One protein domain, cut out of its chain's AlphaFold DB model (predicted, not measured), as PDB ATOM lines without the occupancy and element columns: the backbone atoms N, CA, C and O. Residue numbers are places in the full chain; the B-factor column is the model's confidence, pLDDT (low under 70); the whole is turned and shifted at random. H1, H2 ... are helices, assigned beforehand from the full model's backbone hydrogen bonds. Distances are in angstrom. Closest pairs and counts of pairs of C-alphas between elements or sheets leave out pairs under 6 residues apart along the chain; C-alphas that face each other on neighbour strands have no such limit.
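Overview. This is residues 2 to 63 of the 262 residues of an uncharacterized protein of Burkholderia sp. YI23 (UniProt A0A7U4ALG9). Look first at H3, the longest helix, in the middle: H1 packs on one side of it near its last residues and H2 crosses it on another, while H1 and H2 stay apart. The printed part has 62 residues, with three named helices in the order H1, H2, H3 and no named strand; its class is all helix. It is compact, with a radius of gyration of the C-alphas of 11.7 A and spans of 35 by 23 by 15 A.

Arrangement. Start from H3, residues 49 to 61. It touches H2, residues 25 to 36, closest at the C-alphas of Tyr 30 and Ile 52, 7.1 A apart; they run the same way at a steep tilt of 39 degrees. With residues 57 to 61 alone, H3 touches H1, residues 2 to 11, closest at the C-alphas of Asp 9 and Arg 57, 6.0 A apart; they run opposite ways at a shallow tilt of 16 degrees. In H1, H2 and H3 every O i to N i+4 pair is within hydrogen-bond range.

Along the chain. Find C-alpha 49 at (-40.493, 33.613, 6.272); H3 runs 18.4 A to C-alpha 61. H2 measures 16.5 A. H1 begins at C-alpha 2, (-60.398, 20.323, 1.370), and measures 14.3 A.

Size, cuts and confidence. The printed part has no cut. Both links are long. Confidence is under 70 at residues 4, 20, 22 and 39 to 44.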
ATOM      1  N   ALA A   2     -60.425  20.350  -0.109       70.50
ATOM      2  CA  ALA A   2     -60.398  20.323   1.370       70.50
ATOM      3  C   ALA A   2     -59.159  19.603   1.943       70.50
ATOM      4  O   ALA A   2     -58.575  20.039   2.933       70.50
ATOM      5  N   GLN A   3     -58.719  18.533   1.276       71.38
ATOM      6  CA  GLN A   3     -57.488  17.826   1.626       71.38
ATOM      7  C   GLN A   3     -56.231  18.676   1.380       71.38
ATOM      8  O   GLN A   3     -55.309  18.644   2.185       71.38
ATOM      9  N   ASP A   4     -56.207  19.480   0.315       69.88
ATOM     10  CA  ASP A   4     -55.072  20.358  -0.010       69.88
ATOM     11  C   ASP A   4     -54.957  21.521   0.969       69.88
ATOM     12  O   ASP A   4     -53.850  21.867   1.358       69.88
ATOM     13  N   ARG A   5     -56.085  22.056   1.452       71.31
ATOM     14  CA  ARG A   5     -56.096  23.045   2.542       71.31
ATOM     15  C   ARG A   5     -55.469  22.486   3.819       71.31
ATOM     16  O   ARG A   5     -54.574  23.105   4.382       71.31
ATOM     17  N   ARG A   6     -55.879  21.280   4.234       77.38
ATOM     18  CA  ARG A   6     -55.318  20.612   5.424       77.38
ATOM     19  C   ARG A   6     -53.826  20.328   5.284       77.38
ATOM     20  O   ARG A   6     -53.063  20.533   6.226       77.38
ATOM     21  N   ASP A   7     -53.409  19.868   4.109       75.62
ATOM     22  CA  ASP A   7     -52.006  19.551   3.862       75.62
ATOM     23  C   ASP A   7     -51.155  20.818   3.725       75.62
ATOM     24  O   ASP A   7     -50.020  20.835   4.196       75.62
ATOM     25  N   PHE A   8     -51.710  21.909   3.195       77.62
ATOM     26  CA  PHE A   8     -51.049  23.211   3.157       77.62
ATOM     27  C   PHE A   8     -50.820  23.743   4.573       77.62
ATOM     28  O   PHE A   8     -49.691  24.076   4.930       77.62
ATOM     29  N   ASP A   9     -51.849  23.717   5.420       77.38
ATOM     30  CA  ASP A   9     -51.741  24.158   6.813       77.38
ATOM     31  C   ASP A   9     -50.711  23.346   7.609       77.38
ATOM     32  O   ASP A   9     -50.012  23.880   8.475       77.38
ATOM     33  N   ARG A  10     -50.561  22.052   7.306       76.19
ATOM     34  CA  ARG A  10     -49.594  21.188   7.991       76.19
ATOM     35  C   ARG A  10     -48.171  21.344   7.451       76.19
ATOM     36  O   ARG A  10     -47.230  21.397   8.245       76.19
ATOM     37  N   LEU A  11     -48.007  21.396   6.130       76.31
ATOM     38  CA  LEU A  11     -46.712  21.229   5.461       76.31
ATOM     39  C   LEU A  11     -46.079  22.546   5.012       76.31
ATOM     40  O   LEU A  11     -44.852  22.633   4.961       76.31
ATOM     41  N   PHE A  12     -46.876  23.573   4.705       78.50
ATOM     42  CA  PHE A  12     -46.340  24.819   4.170       78.50
ATOM     43  C   PHE A  12     -45.540  25.573   5.233       78.50
ATOM     44  O   PHE A  12     -46.065  25.927   6.295       78.50
ATOM     45  N   ARG A  13     -44.263  25.816   4.926       78.06
ATOM     46  CA  ARG A  13     -43.342  26.663   5.686       78.06
ATOM     47  C   ARG A  13     -42.415  27.370   4.706       78.06
ATOM     48  O   ARG A  13     -41.652  26.702   4.010       78.06
ATOM     49  N   ALA A  14     -42.453  28.698   4.671       76.94
ATOM     50  CA  ALA A  14     -41.490  29.474   3.902       76.94
ATOM     51  C   ALA A  14     -40.146  29.466   4.649       76.94
ATOM     52  O   ALA A  14     -39.974  30.162   5.648       76.94
ATOM     53  N   ARG A  15     -39.200  28.634   4.193       74.44
ATOM     54  CA  ARG A  15     -37.847  28.520   4.766       74.44
ATOM     55  C   ARG A  15     -36.962  29.680   4.299       74.44
ATOM     56  O   ARG A  15     -35.984  29.471   3.593       74.44
ATOM     57  N   ILE A  16     -37.348  30.900   4.654       74.62
ATOM     58  CA  ILE A  16     -36.602  32.115   4.330       74.62
ATOM     59  C   ILE A  16     -36.028  32.662   5.630       74.62
ATOM     60  O   ILE A  16     -36.771  33.092   6.515       74.62
ATOM     61  N   ASP A  17     -34.701  32.650   5.736       73.31
ATOM     62  CA  ASP A  17     -34.013  33.189   6.901       73.31
ATOM     63  C   ASP A  17     -34.208  34.701   6.992       73.31
ATOM     64  O   ASP A  17     -33.990  35.445   6.029       73.31
ATOM     65  N   ARG A  18     -34.522  35.180   8.200       72.00
ATOM     66  CA  ARG A  18     -34.701  36.610   8.490       72.00
ATOM     67  C   ARG A  18     -33.496  37.462   8.066       72.00
ATOM     68  O   ARG A  18     -33.651  38.605   7.652       72.00
ATOM     69  N   ARG A  19     -32.285  36.894   8.132       72.50
ATOM     70  CA  ARG A  19     -31.035  37.558   7.717       72.50
ATOM     71  C   ARG A  19     -30.855  37.661   6.203       72.50
ATOM     72  O   ARG A  19     -30.125  38.534   5.766       72.50
ATOM     73  N   MET A  20     -31.496  36.799   5.419       64.31
ATOM     74  CA  MET A  20     -31.378  36.772   3.951       64.31
ATOM     75  C   MET A  20     -32.620  37.334   3.252       64.31
ATOM     76  O   MET A  20     -32.667  37.438   2.029       64.31
ATOM     77  N   THR A  21     -33.612  37.746   4.036       72.12
ATOM     78  CA  THR A  21     -34.932  38.188   3.587       72.12
ATOM     79  C   THR A  21     -34.880  39.345   2.580       72.12
ATOM     80  O   THR A  21     -35.623  39.354   1.603       72.12
ATOM     81  N   TYR A  22     -33.957  40.296   2.762       66.75
ATOM     82  CA  TYR A  22     -33.794  41.443   1.861       66.75
ATOM     83  C   TYR A  22     -33.052  41.108   0.554       66.75
ATOM     84  O   TYR A  22     -33.163  41.859  -0.415       66.75
ATOM     85  N   LEU A  23     -32.315  39.992   0.512       70.69
ATOM     86  CA  LEU A  23     -31.577  39.533  -0.672       70.69
ATOM     87  C   LEU A  23     -32.357  38.497  -1.482       70.69
ATOM     88  O   LEU A  23     -32.135  38.369  -2.683       70.69
ATOM     89  N   SER A  24     -33.273  37.761  -0.851       77.50
ATOM     90  CA  SER A  24     -34.042  36.722  -1.530       77.50
ATOM     91  C   SER A  24     -35.104  37.319  -2.454       77.50
ATOM     92  O   SER A  24     -36.022  38.015  -2.014       77.50
ATOM     93  N   THR A  25     -35.008  36.994  -3.740       78.56
ATOM     94  CA  THR A  25     -36.021  37.315  -4.755       78.56
ATOM     95  C   THR A  25     -37.362  36.656  -4.436       78.56
ATOM     96  O   THR A  25     -38.400  37.296  -4.574       78.56
ATOM     97  N   GLU A  26     -37.338  35.426  -3.916       76.31
ATOM     98  CA  GLU A  26     -38.537  34.687  -3.505       76.31
ATOM     99  C   GLU A  26     -39.331  35.427  -2.421       76.31
ATOM    100  O   GLU A  26     -40.546  35.574  -2.531       76.31
ATOM    101  N   PHE A  27     -38.661  35.970  -1.397       81.06
ATOM    102  CA  PHE A  27     -39.334  36.752  -0.356       81.06
ATOM    103  C   PHE A  27     -40.046  37.975  -0.928       81.06
ATOM    104  O   PHE A  27     -41.188  38.257  -0.566       81.06
ATOM    105  N   ARG A  28     -39.382  38.691  -1.845       79.62
ATOM    106  CA  ARG A  28     -39.956  39.876  -2.493       79.62
ATOM    107  C   ARG A  28     -41.210  39.509  -3.277       79.62
ATOM    108  O   ARG A  28     -42.197  40.219  -3.152       79.62
ATOM    109  N   GLN A  29     -41.198  38.389  -3.999       81.19
ATOM    110  CA  GLN A  29     -42.373  37.887  -4.717       81.19
ATOM    111  C   GLN A  29     -43.532  37.545  -3.770       81.19
ATOM    112  O   GLN A  29     -44.667  37.932  -4.036       81.19
ATOM    113  N   TYR A  30     -43.265  36.886  -2.635       79.25
ATOM    114  CA  TYR A  30     -44.309  36.604  -1.641       79.25
ATOM    115  C   TYR A  30     -44.912  37.877  -1.045       79.25
ATOM    116  O   TYR A  30     -46.130  37.981  -0.927       79.25
ATOM    117  N   VAL A  31     -44.077  38.843  -0.663       80.31
ATOM    118  CA  VAL A  31     -44.543  40.120  -0.105       80.31
ATOM    119  C   VAL A  31     -45.359  40.899  -1.131       80.31
ATOM    120  O   VAL A  31     -46.398  41.461  -0.783       80.31
ATOM    121  N   ASP A  32     -44.915  40.905  -2.386       81.31
ATOM    122  CA  ASP A  32     -45.602  41.592  -3.475       81.31
ATOM    123  C   ASP A  32     -46.985  40.986  -3.738       81.31
ATOM    124  O   ASP A  32     -47.983  41.708  -3.757       81.31
ATOM    125  N   PHE A  33     -47.066  39.653  -3.797       79.94
ATOM    126  CA  PHE A  33     -48.325  38.917  -3.897       79.94
ATOM    127  C   PHE A  33     -49.260  39.208  -2.713       79.94
ATOM    128  O   PHE A  33     -50.436  39.517  -2.897       79.94
ATOM    129  N   ILE A  34     -48.751  39.156  -1.478       78.81
ATOM    130  CA  ILE A  34     -49.556  39.405  -0.272       78.81
ATOM    131  C   ILE A  34     -50.113  40.836  -0.263       78.81
ATOM    132  O   ILE A  34     -51.264  41.055   0.127       78.81
ATOM    133  N   ARG A  35     -49.314  41.814  -0.696       76.25
ATOM    134  CA  ARG A  35     -49.732  43.216  -0.746       76.25
ATOM    135  C   ARG A  35     -50.793  43.454  -1.825       76.25
ATOM    136  O   ARG A  35     -51.787  44.116  -1.537       76.25
ATOM    137  N   HIS A  36     -50.591  42.928  -3.032       75.81
ATOM    138  CA  HIS A  36     -51.455  43.224  -4.177       75.81
ATOM    139  C   HIS A  36     -52.711  42.343  -4.225       75.81
ATOM    140  O   HIS A  36     -53.820  42.864  -4.346       75.81
ATOM    141  N   GLU A  37     -52.560  41.030  -4.053       72.69
ATOM    142  CA  GLU A  37     -53.643  40.056  -4.254       72.69
ATOM    143  C   GLU A  37     -54.449  39.824  -2.976       72.69
ATOM    144  O   GLU A  37     -55.681  39.848  -2.968       72.69
ATOM    145  N   LEU A  38     -53.760  39.672  -1.841       70.31
ATOM    146  CA  LEU A  38     -54.424  39.473  -0.552       70.31
ATOM    147  C   LEU A  38     -54.834  40.793   0.112       70.31
ATOM    148  O   LEU A  38     -55.409  40.753   1.205       70.31
ATOM    149  N   ARG A  39     -54.596  41.945  -0.540       63.88
ATOM    150  CA  ARG A  39     -54.962  43.304  -0.085       63.88
ATOM    151  C   ARG A  39     -54.761  43.495   1.420       63.88
ATOM    152  O   ARG A  39     -55.613  44.055   2.111       63.88
ATOM    153  N   VAL A  40     -53.675  42.937   1.944       63.47
ATOM    154  CA  VAL A  40     -53.383  42.991   3.371       63.47
ATOM    155  C   VAL A  40     -52.958  44.419   3.686       63.47
ATOM    156  O   VAL A  40     -52.167  45.012   2.948       63.47
ATOM    157  N   SER A  41     -53.513  44.995   4.754       56.41
ATOM    158  CA  SER A  41     -53.133  46.330   5.210       56.41
ATOM    159  C   SER A  41     -51.612  46.412   5.349       56.41
ATOM    160  O   SER A  41     -50.972  45.465   5.798       56.41
ATOM    161  N   SER A  42     -51.021  47.549   4.981       58.72
ATOM    162  CA  SER A  42     -49.561  47.747   4.958       58.72
ATOM    163  C   SER A  42     -48.851  47.449   6.292       58.72
ATOM    164  O   SER A  42     -47.641  47.243   6.290       58.72
ATOM    165  N   TRP A  43     -49.600  47.395   7.397       51.16
ATOM    166  CA  TRP A  43     -49.155  47.067   8.753       51.16
ATOM    167  C   TRP A  43     -49.035  45.563   9.053       51.16
ATOM    168  O   TRP A  43     -48.297  45.197   9.961       51.16
ATOM    169  N   ASP A  44     -49.699  44.699   8.280       66.06
ATOM    170  CA  ASP A  44     -49.655  43.231   8.420       66.06
ATOM    171  C   ASP A  44     -48.707  42.577   7.392       66.06
ATOM    172  O   ASP A  44     -48.725  41.362   7.166       66.06
ATOM    173  N   VAL A  45     -47.864  43.385   6.738       71.69
ATOM    174  CA  VAL A  45     -46.901  42.895   5.751       71.69
ATOM    175  C   VAL A  45     -45.819  42.078   6.464       71.69
ATOM    176  O   VAL A  45     -45.167  42.581   7.382       71.69
ATOM    177  N   PRO A  46     -45.600  40.819   6.059       73.94
ATOM    178  CA  PRO A  46     -44.659  39.954   6.748       73.94
ATOM    179  C   PRO A  46     -43.212  40.419   6.566       73.94
ATOM    180  O   PRO A  46     -42.806  40.833   5.483       73.94
ATOM    181  N   VAL A  47     -42.436  40.320   7.648       75.19
ATOM    182  CA  VAL A  47     -41.035  40.780   7.737       75.19
ATOM    183  C   VAL A  47     -40.039  39.621   7.587       75.19
ATOM    184  O   VAL A  47     -38.848  39.851   7.419       75.19
ATOM    185  N   ASP A  48     -40.507  38.375   7.655       80.31
ATOM    186  CA  ASP A  48     -39.707  37.150   7.588       80.31
ATOM    187  C   ASP A  48     -40.517  35.971   7.008       80.31
ATOM    188  O   ASP A  48     -41.727  36.075   6.764       80.31
ATOM    189  N   GLY A  49     -39.849  34.835   6.769       76.44
ATOM    190  CA  GLY A  49     -40.493  33.613   6.272       76.44
ATOM    191  C   GLY A  49     -41.603  33.086   7.194       76.44
ATOM    192  O   GLY A  49     -42.635  32.591   6.726       76.44
ATOM    193  N   ASP A  50     -41.457  33.267   8.508       80.94
ATOM    194  CA  ASP A  50     -42.494  32.913   9.482       80.94
ATOM    195  C   ASP A  50     -43.733  33.810   9.347       80.94
ATOM    196  O   ASP A  50     -44.866  33.322   9.394       80.94
ATOM    197  N   GLY A  51     -43.537  35.109   9.113       82.56
ATOM    198  CA  GLY A  51     -44.598  36.053   8.790       82.56
ATOM    199  C   GLY A  51     -45.365  35.645   7.535       82.56
ATOM    200  O   GLY A  51     -46.592  35.565   7.582       82.56
ATOM    201  N   ILE A  52     -44.658  35.323   6.443       79.94
ATOM    202  CA  ILE A  52     -45.283  34.861   5.189       79.94
ATOM    203  C   ILE A  52     -46.131  33.615   5.456       79.94
ATOM    204  O   ILE A  52     -47.288  33.540   5.041       79.94
ATOM    205  N   THR A  53     -45.579  32.658   6.203       83.31
ATOM    206  CA  THR A  53     -46.269  31.410   6.545       83.31
ATOM    207  C   THR A  53     -47.570  31.672   7.305       83.31
ATOM    208  O   THR A  53     -48.593  31.062   6.992       83.31
ATOM    209  N   ARG A  54     -47.570  32.596   8.276       82.81
ATOM    210  CA  ARG A  54     -48.780  32.953   9.036       82.81
ATOM    211  C   ARG A  54     -49.845  33.607   8.160       82.81
ATOM    212  O   ARG A  54     -51.006  33.208   8.234       82.81
ATOM    213  N   VAL A  55     -49.455  34.582   7.338       83.50
ATOM    214  CA  VAL A  55     -50.395  35.336   6.495       83.50
ATOM    215  C   VAL A  55     -51.038  34.429   5.448       83.50
ATOM    216  O   VAL A  55     -52.258  34.433   5.303       83.50
ATOM    217  N   LEU A  56     -50.246  33.593   4.771       81.25
ATOM    218  CA  LEU A  56     -50.772  32.682   3.754       81.25
ATOM    219  C   LEU A  56     -51.675  31.599   4.357       81.25
ATOM    220  O   LEU A  56     -52.727  31.322   3.794       81.25
ATOM    221  N   ARG A  57     -51.336  31.033   5.525       81.88
ATOM    222  CA  ARG A  57     -52.225  30.081   6.223       81.88
ATOM    223  C   ARG A  57     -53.559  30.716   6.601       81.88
ATOM    224  O   ARG A  57     -54.603  30.122   6.357       81.88
ATOM    225  N   ARG A  58     -53.540  31.942   7.132       82.50
ATOM    226  CA  ARG A  58     -54.774  32.678   7.447       82.50
ATOM    227  C   ARG A  58     -55.610  32.927   6.189       82.50
ATOM    228  O   ARG A  58     -56.796  32.636   6.187       82.50
ATOM    229  N   ALA A  59     -54.986  33.344   5.087       82.12
ATOM    230  CA  ALA A  59     -55.688  33.543   3.819       82.12
ATOM    231  C   ALA A  59     -56.326  32.253   3.264       82.12
ATOM    232  O   ALA A  59     -57.401  32.308   2.666       82.12
ATOM    233  N   VAL A  60     -55.693  31.093   3.473       80.75
ATOM    234  CA  VAL A  60     -56.266  29.785   3.116       80.75
ATOM    235  C   VAL A  60     -57.455  29.426   4.009       80.75
ATOM    236  O   VAL A  60     -58.464  28.928   3.503       80.75
ATOM    237  N   GLN A  61     -57.356  29.694   5.313       79.19
ATOM    238  CA  GLN A  61     -58.439  29.466   6.278       79.19
ATOM    239  C   GLN A  61     -59.659  30.342   5.978       79.19
ATOM    240  O   GLN A  61     -60.778  29.835   5.957       79.19
ATOM    241  N   ASP A  62     -59.429  31.609   5.635       79.25
ATOM    242  CA  ASP A  62     -60.470  32.577   5.273       79.25
ATOM    243  C   ASP A  62     -61.061  32.325   3.869       79.25
ATOM    244  O   ASP A  62     -61.939  33.054   3.412       79.25
ATOM    245  N   GLY A  63     -60.563  31.316   3.140       75.69
ATOM    246  CA  GLY A  63     -61.018  30.977   1.788       75.69
ATOM    247  C   GLY A  63     -60.598  31.974   0.704       75.69
ATOM    248  O   GLY A  63     -61.027  31.838  -0.439       75.69
TER     249      GLY A  63